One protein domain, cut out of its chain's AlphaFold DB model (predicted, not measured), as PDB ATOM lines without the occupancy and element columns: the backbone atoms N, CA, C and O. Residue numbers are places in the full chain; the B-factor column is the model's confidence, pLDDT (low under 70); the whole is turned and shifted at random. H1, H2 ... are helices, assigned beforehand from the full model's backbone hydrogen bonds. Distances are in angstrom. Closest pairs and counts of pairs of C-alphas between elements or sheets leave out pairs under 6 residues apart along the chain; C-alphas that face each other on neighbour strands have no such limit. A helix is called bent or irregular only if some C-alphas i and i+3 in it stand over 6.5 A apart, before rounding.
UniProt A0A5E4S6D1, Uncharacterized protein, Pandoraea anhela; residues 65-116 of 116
ATOM      1  N   ASN A  65      10.075 -14.917-105.369       95.31
ATOM      2  CA  ASN A  65       8.673 -15.240-105.611       95.31
ATOM      3  C   ASN A  65       7.771 -14.006-105.439       95.31
ATOM      4  O   ASN A  65       7.338 -13.664-104.337       95.31
ATOM      5  N   ILE A  66       7.434 -13.365-106.560       94.31
ATOM      6  CA  ILE A  66       6.578 -12.173-106.563       94.31
ATOM      7  C   ILE A  66       5.172 -12.447-106.009       94.31
ATOM      8  O   ILE A  66       4.626 -11.614-105.287       94.31
ATOM      9  N   ASP A  67       4.604 -13.624-106.268       93.31
ATOM     10  CA  ASP A  67       3.272 -13.976-105.775       93.31
ATOM     11  C   ASP A  67       3.276 -14.099-104.247       93.31
ATOM     12  O   ASP A  67       2.378 -13.587-103.575       93.31
ATOM     13  N   ALA A  68       4.322 -14.708-103.679       94.25
ATOM     14  CA  ALA A  68       4.500 -14.802-102.232       94.25
ATOM     15  C   ALA A  68       4.584 -13.411-101.583       94.25
ATOM     16  O   ALA A  68       3.951 -13.182-100.546       94.25
ATOM     17  N   PHE A  69       5.290 -12.468-102.219       95.62
ATOM     18  CA  PHE A  69       5.354 -11.084-101.756       95.62
ATOM     19  C   PHE A  69       3.977 -10.414-101.767       95.62
ATOM     20  O   PHE A  69       3.546  -9.882-100.743       95.62
ATOM     21  N   ILE A  70       3.254 -10.474-102.892       93.31
ATOM     22  CA  ILE A  70       1.946  -9.818-103.036       93.31
ATOM     23  C   ILE A  70       0.938 -10.423-102.045       93.31
ATOM     24  O   ILE A  70       0.227  -9.680-101.365       93.31
ATOM     25  N   ILE A  71       0.906 -11.753-101.886       91.88
ATOM     26  CA  ILE A  71       0.043 -12.439-100.907       91.88
ATOM     27  C   ILE A  71       0.390 -12.012 -99.475       91.88
ATOM     28  O   ILE A  71      -0.510 -11.722 -98.679       91.88
ATOM     29  N   GLY A  72       1.680 -11.968 -99.130       93.19
ATOM     30  CA  GLY A  72       2.152 -11.520 -97.820       93.19
ATOM     31  C   GLY A  72       1.747 -10.074 -97.527       93.19
ATOM     32  O   GLY A  72       1.201  -9.786 -96.459       93.19
ATOM     33  N   LEU A  73       1.920  -9.191 -98.509       93.88
ATOM     34  CA  LEU A  73       1.530  -7.787 -98.433       93.88
ATOM     35  C   LEU A  73       0.021  -7.626 -98.243       93.88
ATOM     36  O   LEU A  73      -0.407  -6.909 -97.342       93.88
ATOM     37  N   ALA A  74      -0.796  -8.337 -99.018       91.81
ATOM     38  CA  ALA A  74      -2.249  -8.280 -98.885       91.81
ATOM     39  C   ALA A  74      -2.725  -8.747 -97.499       91.81
ATOM     40  O   ALA A  74      -3.602  -8.125 -96.894       91.81
ATOM     41  N   ARG A  75      -2.116  -9.811 -96.953       90.69
ATOM     42  CA  ARG A  75      -2.386 -10.279 -95.582       90.69
ATOM     43  C   ARG A  75      -1.995  -9.235 -94.539       90.69
ATOM     44  O   ARG A  75      -2.766  -9.004 -93.608       90.69
ATOM     45  N   HIS A  76      -0.840  -8.591 -94.703       91.69
ATOM     46  CA  HIS A  76      -0.398  -7.510 -93.825       91.69
ATOM     47  C   HIS A  76      -1.377  -6.329 -93.869       91.69
ATOM     48  O   HIS A  76      -1.870  -5.900 -92.826       91.69
ATOM     49  N   CYS A  77      -1.745  -5.860 -95.062       92.06
ATOM     50  CA  CYS A  77      -2.712  -4.778 -95.229       92.06
ATOM     51  C   CYS A  77      -4.054  -5.103 -94.564       92.06
ATOM     52  O   CYS A  77      -4.576  -4.279 -93.817       92.06
ATOM     53  N   ARG A  78      -4.574  -6.326 -94.742       89.06
ATOM     54  CA  ARG A  78      -5.814  -6.772 -94.088       89.06
ATOM     55  C   ARG A  78      -5.696  -6.770 -92.563       89.06
ATOM     56  O   ARG A  78      -6.586  -6.256 -91.893       89.06
ATOM     57  N   LYS A  79      -4.603  -7.315 -92.017       88.75
ATOM     58  CA  LYS A  79      -4.349  -7.363 -90.567       88.75
ATOM     59  C   LYS A  79      -4.327  -5.966 -89.940       88.75
ATOM     60  O   LYS A  79      -4.790  -5.800 -88.817       88.75
ATOM     61  N   HIS A  80      -3.806  -4.978 -90.666       89.25
ATOM     62  CA  HIS A  80      -3.627  -3.609 -90.180       89.25
ATOM     63  C   HIS A  80      -4.685  -2.617 -90.699       89.25
ATOM     64  O   HIS A  80      -4.587  -1.422 -90.428       89.25
ATOM     65  N   GLY A  81      -5.711  -3.089 -91.418       89.75
ATOM     66  CA  GLY A  81      -6.790  -2.245 -91.944       89.75
ATOM     67  C   GLY A  81      -6.340  -1.218 -92.992       89.75
ATOM     68  O   GLY A  81      -6.959  -0.161 -93.115       89.75
ATOM     69  N   ILE A  82      -5.263  -1.498 -93.728       90.44
ATOM     70  CA  ILE A  82      -4.751  -0.638 -94.802       90.44
ATOM     71  C   ILE A  82      -5.620  -0.844 -96.047       90.44
ATOM     72  O   ILE A  82      -5.775  -1.969 -96.521       90.44
ATOM     73  N   ASN A  83      -6.180   0.247 -96.577       89.19
ATOM     74  CA  ASN A  83      -7.036   0.205 -97.762       89.19
ATOM     75  C   ASN A  83      -6.206  -0.102 -99.025       89.19
ATOM     76  O   ASN A  83      -5.250   0.610 -99.336       89.19
ATOM     77  N   THR A  84      -6.605  -1.142 -99.761       90.06
ATOM     78  CA  THR A  84      -5.989  -1.589-101.018       90.06
ATOM     79  C   THR A  84      -6.906  -1.459-102.243       90.06
ATOM     80  O   THR A  84      -6.529  -1.915-103.318       90.06
ATOM     81  N   ASP A  85      -8.072  -0.816-102.135       87.38
ATOM     82  CA  ASP A  85      -9.106  -0.732-103.185       87.38
ATOM     83  C   ASP A  85      -8.611  -0.051-104.469       87.38
ATOM     84  O   ASP A  85      -9.041  -0.384-105.572       87.38
ATOM     85  N   ALA A  86      -7.668   0.886-104.340       88.00
ATOM     86  CA  ALA A  86      -7.043   1.552-105.481       88.00
ATOM     87  C   ALA A  86      -6.017   0.667-106.221       88.00
ATOM     88  O   ALA A  86      -5.550   1.030-107.299       88.00
ATOM     89  N   SER A  87      -5.635  -0.484-105.659       88.19
ATOM     90  CA  SER A  87      -4.681  -1.401-106.284       88.19
ATOM     91  C   SER A  87      -5.371  -2.266-107.330       88.19
ATOM     92  O   SER A  87      -6.218  -3.083-106.995       88.19
ATOM     93  N   ILE A  88      -4.943  -2.182-108.589       87.06
ATOM     94  CA  ILE A  88      -5.462  -3.039-109.672       87.06
ATOM     95  C   ILE A  88      -5.274  -4.533-109.343       87.06
ATOM     96  O   ILE A  88      -6.154  -5.346-109.615       87.06
ATOM     97  N   VAL A  89      -4.141  -4.878-108.725       84.00
ATOM     98  CA  VAL A  89      -3.765  -6.260-108.397       84.00
ATOM     99  C   VAL A  89      -4.480  -6.747-107.135       84.00
ATOM    100  O   VAL A  89      -5.066  -7.825-107.136       84.00
ATOM    101  N   MET A  90      -4.470  -5.956-106.057       85.25
ATOM    102  CA  MET A  90      -4.993  -6.404-104.759       85.25
ATOM    103  C   MET A  90      -6.502  -6.189-104.586       85.25
ATOM    104  O   MET A  90      -7.099  -6.851-103.739       85.25
ATOM    105  N   ASN A  91      -7.143  -5.327-105.384       79.75
ATOM    106  CA  ASN A  91      -8.596  -5.111-105.329       79.75
ATOM    107  C   ASN A  91      -9.376  -6.415-105.601       79.75
ATOM    108  O   ASN A  91     -10.403  -6.684-104.984       79.75
ATOM    109  N   GLN A  92      -8.834  -7.311-106.432       73.62
ATOM    110  CA  GLN A  92      -9.453  -8.616-106.701       73.62
ATOM    111  C   GLN A  92      -9.505  -9.532-105.464       73.62
ATOM    112  O   GLN A  92     -10.350 -10.420-105.388       73.62
ATOM    113  N   TRP A  93      -8.647  -9.305-104.466       66.69
ATOM    114  CA  TRP A  93      -8.607 -10.082-103.222       66.69
ATOM    115  C   TRP A  93      -9.428  -9.470-102.081       66.69
ATOM    116  O   TRP A  93      -9.501 -10.053-100.992       66.69
ATOM    117  N   ASN A  94     -10.075  -8.328-102.335       61.62
ATOM    118  CA  ASN A  94     -11.066  -7.730-101.440       61.62
ATOM    119  C   ASN A  94     -12.476  -8.328-101.648       61.62
ATOM    120  O   ASN A  94     -13.361  -8.104-100.820       61.62
ATOM    121  N   TYR A  95     -12.682  -9.167-102.675       50.66
ATOM    122  CA  TYR A  95     -13.921  -9.924-102.898       50.66
ATOM    123  C   TYR A  95     -14.062 -11.079-101.890       50.66
ATOM    124  O   TYR A  95     -13.811 -12.241-102.197       50.66
ATOM    125  N   GLY A  96     -14.444 -10.758-100.653       52.91
ATOM    126  CA  GLY A  96     -14.787 -11.768 -99.644       52.91
ATOM    127  C   GLY A  96     -14.854 -11.275 -98.199       52.91
ATOM    128  O   GLY A  96     -15.418 -11.959 -97.352       52.91
ATOM    129  N   THR A  97     -14.339 -10.083 -97.898       52.28
ATOM    130  CA  THR A  97     -14.433  -9.502 -96.553       52.28
ATOM    131  C   THR A  97     -14.822  -8.043 -96.652       52.28
ATOM    132  O   THR A  97     -14.009  -7.205 -97.032       52.28
ATOM    133  N   VAL A  98     -16.067  -7.748 -96.276       53.50
ATOM    134  CA  VAL A  98     -16.516  -6.395 -95.944       53.50
ATOM    135  C   VAL A  98     -15.621  -5.899 -94.809       53.50
ATOM    136  O   VAL A  98     -15.812  -6.277 -93.658       53.50
ATOM    137  N   ILE A  99     -14.614  -5.084 -95.121       56.34
ATOM    138  CA  ILE A  99     -13.952  -4.267 -94.105       56.34
ATOM    139  C   ILE A  99     -14.930  -3.119 -93.851       56.34
ATOM    140  O   ILE A  99     -15.165  -2.331 -94.770       56.34
ATOM    141  N   PRO A 100     -15.571  -3.021 -92.671       45.94
ATOM    142  CA  PRO A 100     -16.479  -1.920 -92.414       45.94
ATOM    143  C   PRO A 100     -15.687  -0.617 -92.523       45.94
ATOM    144  O   PRO A 100     -14.791  -0.328 -91.731       45.94
ATOM    145  N   SER A 101     -16.011   0.165 -93.553       49.44
ATOM    146  CA  SER A 101     -15.552   1.540 -93.696       49.44
ATOM    147  C   SER A 101     -15.810   2.281 -92.386       49.44
ATOM    148  O   SER A 101     -16.924   2.229 -91.858       49.44
ATOM    149  N   ARG A 102     -14.812   3.018 -91.874       51.09
ATOM    150  CA  ARG A 102     -14.943   3.861 -90.666       51.09
ATOM    151  C   ARG A 102     -16.141   4.819 -90.722       51.09
ATOM    152  O   ARG A 102     -16.601   5.260 -89.674       51.09
ATOM    153  N   LYS A 103     -16.685   5.114 -91.911       47.22
ATOM    154  CA  LYS A 103     -17.902   5.925 -92.064       47.22
ATOM    155  C   LYS A 103     -19.182   5.235 -91.566       47.22
ATOM    156  O   LYS A 103     -20.139   5.936 -91.277       47.22
ATOM    157  N   ASN A 104     -19.199   3.909 -91.422       46.81
ATOM    158  CA  ASN A 104     -20.406   3.155 -91.055       46.81
ATOM    159  C   ASN A 104     -20.557   2.900 -89.546       46.81
ATOM    160  O   ASN A 104     -21.625   2.479 -89.109       46.81
ATOM    161  N   VAL A 105     -19.527   3.165 -88.735       49.12
ATOM    162  CA  VAL A 105     -19.615   2.982 -87.273       49.12
ATOM    163  C   VAL A 105     -20.467   4.090 -86.642       49.12
ATOM    164  O   VAL A 105     -21.328   3.800 -85.814       49.12
ATOM    165  N   ALA A 106     -20.321   5.332 -87.118       48.44
ATOM    166  CA  ALA A 106     -21.069   6.483 -86.603       48.44
ATOM    167  C   ALA A 106     -22.584   6.405 -86.880       48.44
ATOM    168  O   ALA A 106     -23.384   6.907 -86.097       48.44
ATOM    169  N   THR A 107     -23.001   5.751 -87.968       52.56
ATOM    170  CA  THR A 107     -24.420   5.664 -88.352       52.56
ATOM    171  C   THR A 107     -25.177   4.541 -87.645       52.56
ATOM    172  O   THR A 107     -26.398   4.629 -87.538       52.56
ATOM    173  N   SER A 108     -24.490   3.502 -87.150       51.41
ATOM    174  CA  SER A 108     -25.153   2.406 -86.422       51.41
ATOM    175  C   SER A 108     -25.482   2.782 -84.972       51.41
ATOM    176  O   SER A 108     -26.594   2.527 -84.524       51.41
ATOM    177  N   GLN A 109     -24.589   3.507 -84.288       52.78
ATOM    178  CA  GLN A 109     -24.814   3.954 -82.906       52.78
ATOM    179  C   GLN A 109     -25.923   5.019 -82.811       52.78
ATOM    180  O   GLN A 109     -26.761   4.965 -81.917       52.78
ATOM    181  N   ALA A 110     -26.028   5.913 -83.801       53.84
ATOM    182  CA  ALA A 110     -27.089   6.926 -83.848       53.84
ATOM    183  C   ALA A 110     -28.499   6.360 -84.141       53.84
ATOM    184  O   ALA A 110     -29.502   7.035 -83.899       53.84
ATOM    185  N   ALA A 111     -28.598   5.144 -84.691       53.19
ATOM    186  CA  ALA A 111     -29.877   4.482 -84.959       53.19
ATOM    187  C   ALA A 111     -30.400   3.692 -83.747       53.19
ATOM    188  O   ALA A 111     -31.608   3.471 -83.638       53.19
ATOM    189  N   GLU A 112     -29.508   3.290 -82.843       52.53
ATOM    190  CA  GLU A 112     -29.833   2.515 -81.643       52.53
ATOM    191  C   GLU A 112     -30.285   3.431 -80.490       52.53
ATOM    192  O   GLU A 112     -31.257   3.122 -79.806       52.53
ATOM    193  N   GLU A 113     -29.721   4.640 -80.381       52.78
ATOM    194  CA  GLU A 113     -30.144   5.661 -79.403       52.78
ATOM    195  C   GLU A 113     -31.515   6.298 -79.698       52.78
ATOM    196  O   GLU A 113     -32.112   6.911 -78.821       52.78
ATOM    197  N   ARG A 114     -32.062   6.143 -80.912       55.25
ATOM    198  CA  ARG A 114     -33.418   6.627 -81.258       55.25
ATOM    199  C   ARG A 114     -34.528   5.610 -80.982       55.25
ATOM    200  O   ARG A 114     -35.687   5.883 -81.291       55.25
ATOM    201  N   LYS A 115     -34.177   4.428 -80.469       56.62
ATOM    202  CA  LYS A 115     -35.122   3.359 -80.106       56.62
ATOM    203  C   LYS A 115     -35.172   3.076 -78.601       56.62
ATOM    204  O   LYS A 115     -35.885   2.151 -78.213       56.62
ATOM    205  N   SER A 116     -34.454   3.853 -77.786       49.94
ATOM    206  CA  SER A 116     -34.559   3.843 -76.322       49.94
ATOM    207  C   SER A 116     -35.341   5.042 -75.805       49.94
ATOM    208  O   SER A 116     -35.365   6.084 -76.494       49.94
TER     209      SER A 116
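This is residues 65 to 116 of the 116 residues of an uncharacterized protein of Pandoraea anhela (UniProt A0A5E4S6D1). A long helix, H1, makes one end of an extended model; after it the chain folds back and forms one short turn of helix, H2, near H1, and then a drawn-out link leads away to a second longer helix, H3. Residues 102 to 116, of which 102 to 112 belong to H3, stick out as a free arm that makes much of the length. The printed part has 52 residues with three named helices in the order H1, H2, H3 and no named strand, and its class is all helix. It is extended, with a radius of gyration of the C-alphas of 15.6 A, and spans 56 by 18 by 15 A.

Start at H1, residues 66 to 80, and go on through residues 81 to 90, a short link, to H2, residues 91 to 94. H1 and H2 are close but not clearly touching: look at their closest C-alphas, those of Ala 74 and Trp 93, which are 7.9 A apart. Their centres are 11.4 A apart. Residues 95 to 101, again a short link, lead on to H3, residues 102 to 112. H3 is apart from H1, and it is apart from H2. In H1 you will find every O i to N i+4 pair within hydrogen-bond range. In H3 1 of 7 such pairs is within range, beside 3 of 8 O i to N i+3 pairs; H2 is too short for an O i to N i+4 pair, but its one O i to N i+3 pair is within range.

Find C-alpha 66 at (6.578, -12.173, -106.563); from there H1 runs 21.1 A to C-alpha 80 at (-3.627, -3.609, -90.180). H2 begins at C-alpha 91, at (-8.596, -5.111, -105.329), and its first and last C-alphas are 5.3 A apart. H3 runs 17.5 A from C-alpha 102 to C-alpha 112, at (-29.833, 2.515, -81.643). H3 is neither bent nor irregular, but only just: C-alphas 103 and 106 are 6.3 A apart.

The outline of the whole is a rod, and its two C-alphas farthest apart are those of Asn 65 and Ser 116, at 55.6 A. Without residues 102 to 116, which stand free, the body has 37 residues and spans 32 by 19 by 16 A, with a radius of gyration of 9.7 A. The printed part has no cut and ends at the chain's last residue, Ser 116. No link between named helices is long. Look at the B-factor column for the pLDDT: its mean over the printed part is 72.6, with 92 for H1, 70 for H2 and 51 for H3. The model's confidence is low, under 70, at residues 93 to 116.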